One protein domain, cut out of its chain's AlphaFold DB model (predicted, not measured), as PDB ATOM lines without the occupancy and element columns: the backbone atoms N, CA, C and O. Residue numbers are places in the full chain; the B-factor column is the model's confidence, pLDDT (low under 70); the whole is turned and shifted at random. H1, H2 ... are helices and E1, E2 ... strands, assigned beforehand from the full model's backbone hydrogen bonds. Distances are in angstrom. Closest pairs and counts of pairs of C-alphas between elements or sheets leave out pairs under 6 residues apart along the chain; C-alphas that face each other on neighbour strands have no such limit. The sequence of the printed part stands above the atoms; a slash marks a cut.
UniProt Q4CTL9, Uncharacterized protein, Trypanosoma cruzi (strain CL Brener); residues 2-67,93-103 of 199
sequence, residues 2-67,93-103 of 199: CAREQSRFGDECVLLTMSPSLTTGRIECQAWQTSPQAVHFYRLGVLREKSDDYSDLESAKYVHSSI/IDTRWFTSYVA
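AT A GLANCE: This is residues 2 to 67 and 93 to 103 of the 199 residues of an uncharacterized protein of Trypanosoma cruzi (strain CL Brener) (UniProt Q4CTL9). A long, twisted hairpin of E1 and E2, with E5 beside the last part of E2, makes a three-stranded sheet at one end of the longest axis, and a small separate hairpin of E3 and E4 lies toward the other end. Two short helices crossed on each other, H1 and H2, pack between the two sheets, H1 by the end of E2 and H2 by E3, while residues 53 to 58 of the loop between E3 and E4 stick out. The printed part has 77 residues with two named helices and five named strands, in the order H1, E1, E2, H2, E3, E4, E5. Both sheets are antiparallel, the larger in the order E1, E2, E5, and the class is mixed, helices and strands. The whole is only just compact, close to loose, with a radius of gyration of the C-alphas of 13.6 A and spans of 42 by 29 by 18 A.

IN THESE COORDINATES: H1, residues 2 to 9, begins at C-alpha 2 at (172.918, 201.452, 177.662) and is 10.4 A long. E1, residues 15 to 20, is 16.8 A long, and E2, residues 27 to 34, runs 23.1 A to C-alpha 34 at (176.390, 197.667, 180.277). H2, residues 36 to 43, is 10.5 A long. E3 is residues 47 to 49, and E4, residues 62 to 67, is 14.3 A long. E5, residues 99 to 102, ends at C-alpha 102 at (178.457, 203.102, 188.497).

HOW THE PARTS SIT: In the larger sheet, strongly twisted but only just, with C-alphas up to 4.4 A off its best plane, E1 and E2 form a hairpin at 151 degrees, with N 17 and O 30 at 2.9 A. E5 is antiparallel to E2 at 127 degrees, with N 100 and O 33 at 2.8 A. H1 is on this sheet but only just at the sheet's level, at a height of 4.0 A; its closest C-alpha pair with E2 is Cys 2 and Thr 34, 5.8 A. H1 and H2 touch, about perpendicular at 77 degrees, closest at the C-alphas of Ala 3 and Val 39, 4.8 A. The closest C-alphas of H2 and E3 are those of Phe 41 and Leu 47, 5.5 A. E3 and E4 form a hairpin at 141 degrees, with N 48 and O 64 at 2.8 A. E2 and E4 are apart. Every O i to N i+4 pair is within hydrogen-bond range in H1 and H2.

THE WHOLE: The two C-alphas farthest apart are those of Thr 24 and Ile 67, 42.0 A. Residues 68 to 92 are not printed, and C-alphas 67 and 93 are 10.7 A apart across the cut. The link from E3 to E4 is long, with 12 residues. The mean pLDDT of the printed part is 88.0, and residues 52 to 55 are under 70.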
ATOM      1  N   CYS A   2     171.473 201.415 177.344       87.19
ATOM      2  CA  CYS A   2     172.918 201.452 177.662       87.19
ATOM      3  C   CYS A   2     173.810 200.819 176.579       87.19
ATOM      4  O   CYS A   2     174.734 201.469 176.103       87.19
ATOM      5  N   ALA A   3     173.487 199.601 176.120       88.38
ATOM      6  CA  ALA A   3     174.241 198.925 175.055       88.38
ATOM      7  C   ALA A   3     174.289 199.728 173.748       88.38
ATOM      8  O   ALA A   3     175.337 199.801 173.113       88.38
ATOM      9  N   ARG A   4     173.187 200.395 173.389       89.23
ATOM     10  CA  ARG A   4     173.105 201.269 172.218       89.23
ATOM     11  C   ARG A   4     174.019 202.480 172.362       89.23
ATOM     12  O   ARG A   4     174.843 202.717 171.484       89.23
ATOM     13  N   GLU A   5     173.915 203.210 173.470       92.28
ATOM     14  CA  GLU A   5     174.711 204.426 173.676       92.28
ATOM     15  C   GLU A   5     176.212 204.107 173.811       92.28
ATOM     16  O   GLU A   5     177.023 204.719 173.117       92.28
ATOM     17  N   GLN A   6     176.599 203.075 174.573       93.21
ATOM     18  CA  GLN A   6     177.999 202.626 174.665       93.21
ATOM     19  C   GLN A   6     178.529 202.064 173.341       93.21
ATOM     20  O   GLN A   6     179.697 202.262 173.001       93.21
ATOM     21  N   SER A   7     177.678 201.433 172.522       91.32
ATOM     22  CA  SER A   7     178.104 200.994 171.189       91.32
ATOM     23  C   SER A   7     178.541 202.161 170.301       91.32
ATOM     24  O   SER A   7     179.469 201.977 169.510       91.32
ATOM     25  N   ARG A   8     177.920 203.339 170.476       92.40
ATOM     26  CA  ARG A   8     178.137 204.562 169.695       92.40
ATOM     27  C   ARG A   8     179.233 205.461 170.266       92.40
ATOM     28  O   ARG A   8     180.042 205.970 169.499       92.40
ATOM     29  N   PHE A   9     179.234 205.684 171.577       92.67
ATOM     30  CA  PHE A   9     180.113 206.651 172.246       92.67
ATOM     31  C   PHE A   9     181.342 206.019 172.914       92.67
ATOM     32  O   PHE A   9     182.196 206.744 173.417       92.67
ATOM     33  N   GLY A  10     181.461 204.691 172.884       91.52
ATOM     34  CA  GLY A  10     182.578 203.956 173.471       91.52
ATOM     35  C   GLY A  10     182.268 203.404 174.860       91.52
ATOM     36  O   GLY A  10     181.230 203.695 175.459       91.52
ATOM     37  N   ASP A  11     183.186 202.585 175.363       87.34
ATOM     38  CA  ASP A  11     182.961 201.769 176.560       87.34
ATOM     39  C   ASP A  11     182.859 202.627 177.839       87.34
ATOM     40  O   ASP A  11     182.090 202.299 178.744       87.34
ATOM     41  N   GLU A  12     183.519 203.789 177.854       89.09
ATOM     42  CA  GLU A  12     183.473 204.794 178.932       89.09
ATOM     43  C   GLU A  12     182.165 205.607 178.969       89.09
ATOM     44  O   GLU A  12     181.958 206.432 179.860       89.09
ATOM     45  N   CYS A  13     181.260 205.409 178.004       93.10
ATOM     46  CA  CYS A  13     179.964 206.073 178.023       93.10
ATOM     47  C   CYS A  13     179.125 205.560 179.203       93.10
ATOM     48  O   CYS A  13     178.896 204.360 179.360       93.10
ATOM     49  N   VAL A  14     178.652 206.493 180.028       92.90
ATOM     50  CA  VAL A  14     177.781 206.230 181.176       92.90
ATOM     51  C   VAL A  14     176.389 206.782 180.909       92.90
ATOM     52  O   VAL A  14     176.233 207.872 180.356       92.90
ATOM     53  N   LEU A  15     175.366 206.045 181.338       92.28
ATOM     54  CA  LEU A  15     173.987 206.509 181.272       92.28
ATOM     55  C   LEU A  15     173.538 206.982 182.653       92.28
ATOM     56  O   LEU A  15     173.576 206.214 183.611       92.28
ATOM     57  N   LEU A  16     173.098 208.235 182.752       92.65
ATOM     58  CA  LEU A  16     172.574 208.817 183.987       92.65
ATOM     59  C   LEU A  16     171.049 208.861 183.937       92.65
ATOM     60  O   LEU A  16     170.464 209.430 183.016       92.65
ATOM     61  N   THR A  17     170.407 208.300 184.954       90.82
ATOM     62  CA  THR A  17     168.964 208.413 185.174       90.82
ATOM     63  C   THR A  17     168.703 209.261 186.409       90.82
ATOM     64  O   THR A  17     169.375 209.102 187.429       90.82
ATOM     65  N   MET A  18     167.714 210.148 186.327       92.15
ATOM     66  CA  MET A  18     167.256 210.961 187.451       92.15
ATOM     67  C   MET A  18     165.797 210.626 187.741       92.15
ATOM     68  O   MET A  18     164.960 210.700 186.842       92.15
ATOM     69  N   SER A  19     165.489 210.260 188.981       89.27
ATOM     70  CA  SER A  19     164.131 209.912 189.405       89.27
ATOM     71  C   SER A  19     163.906 210.280 190.874       89.27
ATOM     72  O   SER A  19     164.867 210.379 191.641       89.27
ATOM     73  N   PRO A  20     162.656 210.541 191.294       91.21
ATOM     74  CA  PRO A  20     162.359 210.719 192.704       91.21
ATOM     75  C   PRO A  20     162.573 209.404 193.457       91.21
ATOM     76  O   PRO A  20     162.031 208.360 193.097       91.21
ATOM     77  N   SER A  21     163.334 209.480 194.541       88.84
ATOM     78  CA  SER A  21     163.457 208.419 195.531       88.84
ATOM     79  C   SER A  21     162.097 208.120 196.151       88.84
ATOM     80  O   SER A  21     161.454 209.023 196.692       88.84
ATOM     81  N   LEU A  22     161.665 206.856 196.129       87.67
ATOM     82  CA  LEU A  22     160.395 206.449 196.744       87.67
ATOM     83  C   LEU A  22     160.374 206.690 198.262       87.67
ATOM     84  O   LEU A  22     159.303 206.856 198.839       87.67
ATOM     85  N   THR A  23     161.541 206.707 198.912       91.10
ATOM     86  CA  THR A  23     161.661 206.857 200.368       91.10
ATOM     87  C   THR A  23     161.831 208.310 200.798       91.10
ATOM     88  O   THR A  23     161.259 208.713 201.807       91.10
ATOM     89  N   THR A  24     162.607 209.108 200.057       92.00
ATOM     90  CA  THR A  24     162.923 210.492 200.458       92.00
ATOM     91  C   THR A  24     162.141 211.553 199.687       92.00
ATOM     92  O   THR A  24     162.135 212.715 200.093       92.00
ATOM     93  N   GLY A  25     161.527 211.195 198.554       91.28
ATOM     94  CA  GLY A  25     160.897 212.130 197.616       91.28
ATOM     95  C   GLY A  25     161.879 213.071 196.907       91.28
ATOM     96  O   GLY A  25     161.466 213.880 196.077       91.28
ATOM     97  N   ARG A  26     163.181 212.994 197.215       91.46
ATOM     98  CA  ARG A  26     164.220 213.801 196.570       91.46
ATOM     99  C   ARG A  26     164.569 213.196 195.221       91.46
ATOM    100  O   ARG A  26     164.532 211.980 195.060       91.46
ATOM    101  N   ILE A  27     164.934 214.043 194.265       91.70
ATOM    102  CA  ILE A  27     165.493 213.568 193.000       91.70
ATOM    103  C   ILE A  27     166.871 212.974 193.283       91.70
ATOM    104  O   ILE A  27     167.770 213.676 193.747       91.70
ATOM    105  N   GLU A  28     167.017 211.686 193.009       89.50
ATOM    106  CA  GLU A  28     168.276 210.957 193.082       89.50
ATOM    107  C   GLU A  28     168.811 210.713 191.671       89.50
ATOM    108  O   GLU A  28     168.064 210.686 190.689       89.50
ATOM    109  N   CYS A  29     170.130 210.564 191.570       90.78
ATOM    110  CA  CYS A  29     170.813 210.259 190.324       90.78
ATOM    111  C   CYS A  29     171.469 208.885 190.432       90.78
ATOM    112  O   CYS A  29     172.140 208.587 191.420       90.78
ATOM    113  N   GLN A  30     171.273 208.062 189.409       90.67
ATOM    114  CA  GLN A  30     171.875 206.740 189.290       90.67
ATOM    115  C   GLN A  30     172.617 206.665 187.959       90.67
ATOM    116  O   GLN A  30     172.108 207.143 186.942       90.67
ATOM    117  N   ALA A  31     173.817 206.087 187.973       93.62
ATOM    118  CA  ALA A  31     174.618 205.866 186.778       93.62
ATOM    119  C   ALA A  31     174.715 204.377 186.461       93.62
ATOM    120  O   ALA A  31     174.845 203.540 187.358       93.62
ATOM    121  N   TRP A  32     174.689 204.075 185.170       93.93
ATOM    122  CA  TRP A  32     174.635 202.719 184.652       93.93
ATOM    123  C   TRP A  32     175.631 202.537 183.517       93.93
ATOM    124  O   TRP A  32     175.790 203.416 182.665       93.93
ATOM    125  N   GLN A  33     176.227 201.354 183.470       94.16
ATOM    126  CA  GLN A  33     176.950 200.839 182.312       94.16
ATOM    127  C   GLN A  33     176.435 199.446 181.976       94.16
ATOM    128  O   GLN A  33     175.859 198.759 182.814       94.16
ATOM    129  N   THR A  34     176.614 199.034 180.729       93.14
ATOM    130  CA  THR A  34     176.390 197.667 180.277       93.14
ATOM    131  C   THR A  34     177.720 196.939 180.104       93.14
ATOM    132  O   THR A  34     178.765 197.553 179.889       93.14
ATOM    133  N   SER A  35     177.681 195.613 180.167       92.07
ATOM    134  CA  SER A  35     178.853 194.771 179.996       92.07
ATOM    135  C   SER A  35     179.414 194.884 178.570       92.07
ATOM    136  O   SER A  35     178.640 194.981 177.609       92.07
ATOM    137  N   PRO A  36     180.747 194.789 178.392       92.29
ATOM    138  CA  PRO A  36     181.365 194.793 177.064       92.29
ATOM    139  C   PRO A  36     180.809 193.704 176.134       92.29
ATOM    140  O   PRO A  36     180.661 193.919 174.931       92.29
ATOM    141  N   GLN A  37     180.436 192.546 176.689       90.80
ATOM    142  CA  GLN A  37     179.823 191.453 175.931       90.80
ATOM    143  C   GLN A  37     178.453 191.845 175.361       90.80
ATOM    144  O   GLN A  37     178.174 191.571 174.196       90.80
ATOM    145  N   ALA A  38     177.616 192.524 176.149       92.39
ATOM    146  CA  ALA A  38     176.326 193.012 175.676       92.39
ATOM    147  C   ALA A  38     176.490 194.084 174.591       92.39
ATOM    148  O   ALA A  38     175.778 194.050 173.589       92.39
ATOM    149  N   VAL A  39     177.468 194.989 174.736       93.30
ATOM    150  CA  VAL A  39     177.810 195.967 173.686       93.30
ATOM    151  C   VAL A  39     178.229 195.252 172.403       93.30
ATOM    152  O   VAL A  39     177.765 195.603 171.318       93.30
ATOM    153  N   HIS A  40     179.080 194.232 172.511       92.86
ATOM    154  CA  HIS A  40     179.534 193.453 171.364       92.86
ATOM    155  C   HIS A  40     178.370 192.756 170.646       92.86
ATOM    156  O   HIS A  40     178.219 192.911 169.435       92.86
ATOM    157  N   PHE A  41     177.499 192.059 171.379       92.46
ATOM    158  CA  PHE A  41     176.329 191.412 170.784       92.46
ATOM    159  C   PHE A  41     175.315 192.407 170.211       92.46
ATOM    160  O   PHE A  41     174.703 192.122 169.182       92.46
ATOM    161  N   TYR A  42     175.171 193.591 170.807       93.18
ATOM    162  CA  TYR A  42     174.358 194.658 170.226       93.18
ATOM    163  C   TYR A  42     174.943 195.148 168.893       93.18
ATOM    164  O   TYR A  42     174.227 195.233 167.900       93.18
ATOM    165  N   ARG A  43     176.265 195.376 168.821       93.56
ATOM    166  CA  ARG A  43     176.960 195.782 167.579       93.56
ATOM    167  C   ARG A  43     176.825 194.754 166.455       93.56
ATOM    168  O   ARG A  43     176.722 195.135 165.295       93.56
ATOM    169  N   LEU A  44     176.802 193.466 166.792       93.98
ATOM    170  CA  LEU A  44     176.577 192.386 165.827       93.98
ATOM    171  C   LEU A  44     175.102 192.238 165.405       93.98
ATOM    172  O   LEU A  44     174.784 191.380 164.585       93.98
ATOM    173  N   GLY A  45     174.188 193.037 165.967       93.02
ATOM    174  CA  GLY A  45     172.751 192.934 165.716       93.02
ATOM    175  C   GLY A  45     172.106 191.682 166.315       93.02
ATOM    176  O   GLY A  45     170.980 191.350 165.923       93.02
ATOM    177  N   VAL A  46     172.813 191.005 167.232       94.22
ATOM    178  CA  VAL A  46     172.340 189.834 167.982       94.22
ATOM    179  C   VAL A  46     171.362 190.268 169.063       94.22
ATOM    180  O   VAL A  46     170.282 189.698 169.145       94.22
ATOM    181  N   LEU A  47     171.710 191.293 169.845       92.57
ATOM    182  CA  LEU A  47     170.806 191.897 170.827       92.57
ATOM    183  C   LEU A  47     170.049 193.076 170.218       92.57
ATOM    184  O   LEU A  47     170.642 193.894 169.514       92.57
ATOM    185  N   ARG A  48     168.756 193.185 170.529       90.39
ATOM    186  CA  ARG A  48     167.871 194.283 170.122       90.39
ATOM    187  C   ARG A  48     166.872 194.610 171.224       90.39
ATOM    188  O   ARG A  48     166.576 193.781 172.088       90.39
ATOM    189  N   GLU A  49     166.341 195.823 171.188       85.20
ATOM    190  CA  GLU A  49     165.148 196.175 171.948       85.20
ATOM    191  C   GLU A  49     163.979 195.237 171.574       85.20
ATOM    192  O   GLU A  49     163.798 194.898 170.404       85.20
ATOM    193  N   LYS A  50     163.218 194.762 172.572       79.00
ATOM    194  CA  LYS A  50     162.126 193.791 172.360       79.00
ATOM    195  C   LYS A  50     160.909 194.416 171.668       79.00
ATOM    196  O   LYS A  50     160.260 193.763 170.856       79.00
ATOM    197  N   SER A  51     160.613 195.671 171.983       72.05
ATOM    198  CA  SER A  51     159.566 196.469 171.353       72.05
ATOM    199  C   SER A  51     160.035 197.918 171.231       72.05
ATOM    200  O   SER A  51     160.775 198.419 172.079       72.05
ATOM    201  N   ASP A  52     159.556 198.601 170.192       66.54
ATOM    202  CA  ASP A  52     159.596 200.069 170.127       66.54
ATOM    203  C   ASP A  52     158.493 200.700 171.001       66.54
ATOM    204  O   ASP A  52     158.471 201.910 171.227       66.54
ATOM    205  N   ASP A  53     157.563 199.876 171.494       65.02
ATOM    206  CA  ASP A  53     156.474 200.299 172.363       65.02
ATOM    207  C   ASP A  53     156.928 200.337 173.826       65.02
ATOM    208  O   ASP A  53     156.941 199.329 174.535       65.02
ATOM    209  N   TYR A  54     157.298 201.537 174.270       64.58
ATOM    210  CA  TYR A  54     157.695 201.835 175.646       64.58
ATOM    211  C   TYR A  54     156.526 201.824 176.649       64.58
ATOM    212  O   TYR A  54     156.752 202.103 177.828       64.58
ATOM    213  N   SER A  55     155.287 201.549 176.219       66.07
ATOM    214  CA  SER A  55     154.135 201.479 177.128       66.07
ATOM    215  C   SER A  55     154.118 200.205 177.981       66.07
ATOM    216  O   SER A  55     153.619 200.235 179.107       66.07
ATOM    217  N   ASP A  56     154.722 199.113 177.502       72.20
ATOM    218  CA  ASP A  56     154.837 197.866 178.257       72.20
ATOM    219  C   ASP A  56     156.125 197.846 179.097       72.20
ATOM    220  O   ASP A  56     157.188 197.383 178.669       72.20
ATOM    221  N   LEU A  57     156.010 198.337 180.332       70.71
ATOM    222  CA  LEU A  57     157.095 198.351 181.320       70.71
ATOM    223  C   LEU A  57     157.636 196.952 181.656       70.71
ATOM    224  O   LEU A  57     158.792 196.839 182.070       70.71
ATOM    225  N   GLU A  58     156.838 195.890 181.506       73.57
ATOM    226  CA  GLU A  58     157.313 194.524 181.739       73.57
ATOM    227  C   GLU A  58     158.211 194.065 180.590       73.57
ATOM    228  O   GLU A  58     159.280 193.501 180.834       73.57
ATOM    229  N   SER A  59     157.848 194.386 179.342       71.70
ATOM    230  CA  SER A  59     158.702 194.114 178.179       71.70
ATOM    231  C   SER A  59     160.029 194.877 178.225       71.70
ATOM    232  O   SER A  59     161.056 194.333 177.822       71.70
ATOM    233  N   ALA A  60     160.035 196.084 178.802       73.37
ATOM    234  CA  ALA A  60     161.217 196.940 178.900       73.37
ATOM    235  C   ALA A  60     162.342 196.354 179.778       73.37
ATOM    236  O   ALA A  60     163.485 196.806 179.694       73.37
ATOM    237  N   LYS A  61     162.041 195.339 180.603       82.69
ATOM    238  CA  LYS A  61     163.032 194.612 181.417       82.69
ATOM    239  C   LYS A  61     163.875 193.637 180.601       82.69
ATOM    240  O   LYS A  61     164.885 193.148 181.105       82.69
ATOM    241  N   TYR A  62     163.460 193.324 179.376       87.35
ATOM    242  CA  TYR A  62     164.081 192.298 178.550       87.35
ATOM    243  C   TYR A  62     164.648 192.888 177.260       87.35
ATOM    244  O   TYR A  62     164.069 193.778 176.639       87.35
ATOM    245  N   VAL A  63     165.779 192.342 176.824       89.03
ATOM    246  CA  VAL A  63     166.291 192.498 175.460       89.03
ATOM    247  C   VAL A  63     166.070 191.209 174.692       89.03
ATOM    248  O   VAL A  63     166.186 190.117 175.250       89.03
ATOM    249  N   HIS A  64     165.759 191.346 173.409       91.15
ATOM    250  CA  HIS A  64     165.632 190.210 172.516       91.15
ATOM    251  C   HIS A  64     167.001 189.849 171.935       91.15
ATOM    252  O   HIS A  64     167.733 190.719 171.464       91.15
ATOM    253  N   SER A  65     167.328 188.564 171.936       93.13
ATOM    254  CA  SER A  65     168.504 187.991 171.295       93.13
ATOM    255  C   SER A  65     168.091 187.141 170.099       93.13
ATOM    256  O   SER A  65     167.223 186.279 170.221       93.13
ATOM    257  N   SER A  66     168.743 187.314 168.951       94.20
ATOM    258  CA  SER A  66     168.489 186.502 167.751       94.20
ATOM    259  C   SER A  66     168.954 185.047 167.887       94.20
ATOM    260  O   SER A  66     168.480 184.176 167.160       94.20
ATOM    261  N   ILE A  67     169.848 184.773 168.840       92.64
ATOM    262  CA  ILE A  67     170.263 183.426 169.245       92.64
ATOM    263  C   ILE A  67     169.822 183.161 170.688       92.64
ATOM    264  O   ILE A  67     169.832 184.094 171.497       92.64
ATOM    265  N   ILE A  93     166.149 188.094 177.348       89.30
ATOM    266  CA  ILE A  93     167.199 188.186 178.360       89.30
ATOM    267  C   ILE A  93     166.967 189.399 179.242       89.30
ATOM    268  O   ILE A  93     166.814 190.512 178.746       89.30
ATOM    269  N   ASP A  94     166.948 189.186 180.555       88.00
ATOM    270  CA  ASP A  94     166.782 190.258 181.532       88.00
ATOM    271  C   ASP A  94     167.957 191.244 181.445       88.00
ATOM    272  O   ASP A  94     169.125 190.859 181.553       88.00
ATOM    273  N   THR A  95     167.661 192.532 181.274       86.98
ATOM    274  CA  THR A  95     168.678 193.581 181.134       86.98
ATOM    275  C   THR A  95     169.607 193.674 182.340       86.98
ATOM    276  O   THR A  95     170.767 194.056 182.182       86.98
ATOM    277  N   ARG A  96     169.141 193.275 183.535       87.06
ATOM    278  CA  ARG A  96     169.928 193.316 184.778       87.06
ATOM    279  C   ARG A  96     171.162 192.427 184.728       87.06
ATOM    280  O   ARG A  96     172.103 192.665 185.475       87.06
ATOM    281  N   TRP A  97     171.178 191.419 183.861       87.30
ATOM    282  CA  TRP A  97     172.342 190.551 183.676       87.30
ATOM    283  C   TRP A  97     173.469 191.214 182.890       87.30
ATOM    284  O   TRP A  97     174.612 190.768 182.950       87.30
ATOM    285  N   PHE A  98     173.160 192.290 182.170       89.44
ATOM    286  CA  PHE A  98     174.139 193.035 181.396       89.44
ATOM    287  C   PHE A  98     174.509 194.366 182.028       89.44
ATOM    288  O   PHE A  98     175.568 194.886 181.706       89.44
ATOM    289  N   THR A  99     173.686 194.924 182.910       90.72
ATOM    290  CA  THR A  99     173.914 196.261 183.467       90.72
ATOM    291  C   THR A  99     174.552 196.232 184.850       90.72
ATOM    292  O   THR A  99     174.129 195.471 185.716       90.72
ATOM    293  N   SER A 100     175.498 197.134 185.092       90.66
ATOM    294  CA  SER A 100     176.102 197.403 186.396       90.66
ATOM    295  C   SER A 100     175.860 198.849 186.831       90.66
ATOM    296  O   SER A 100     175.749 199.764 186.008       90.66
ATOM    297  N   TYR A 101     175.790 199.051 188.147       91.04
ATOM    298  CA  TYR A 101     175.793 200.383 188.744       91.04
ATOM    299  C   TYR A 101     177.193 200.990 188.679       91.04
ATOM    300  O   TYR A 101     178.183 200.319 188.973       91.04
ATOM    301  N   VAL A 102     177.251 202.282 188.376       91.65
ATOM    302  CA  VAL A 102     178.457 203.102 188.497       91.65
ATOM    303  C   VAL A 102     178.257 204.073 189.655       91.65
ATOM    304  O   VAL A 102     177.207 204.703 189.782       91.65
ATOM    305  N   ALA A 103     179.257 204.184 190.529       90.26
ATOM    306  CA  ALA A 103     179.201 205.118 191.643       90.26
ATOM    307  C   ALA A 103     179.211 206.564 191.124       90.26
ATOM    308  O   ALA A 103     180.050 206.934 190.304       90.26
TER     309      ALA A 103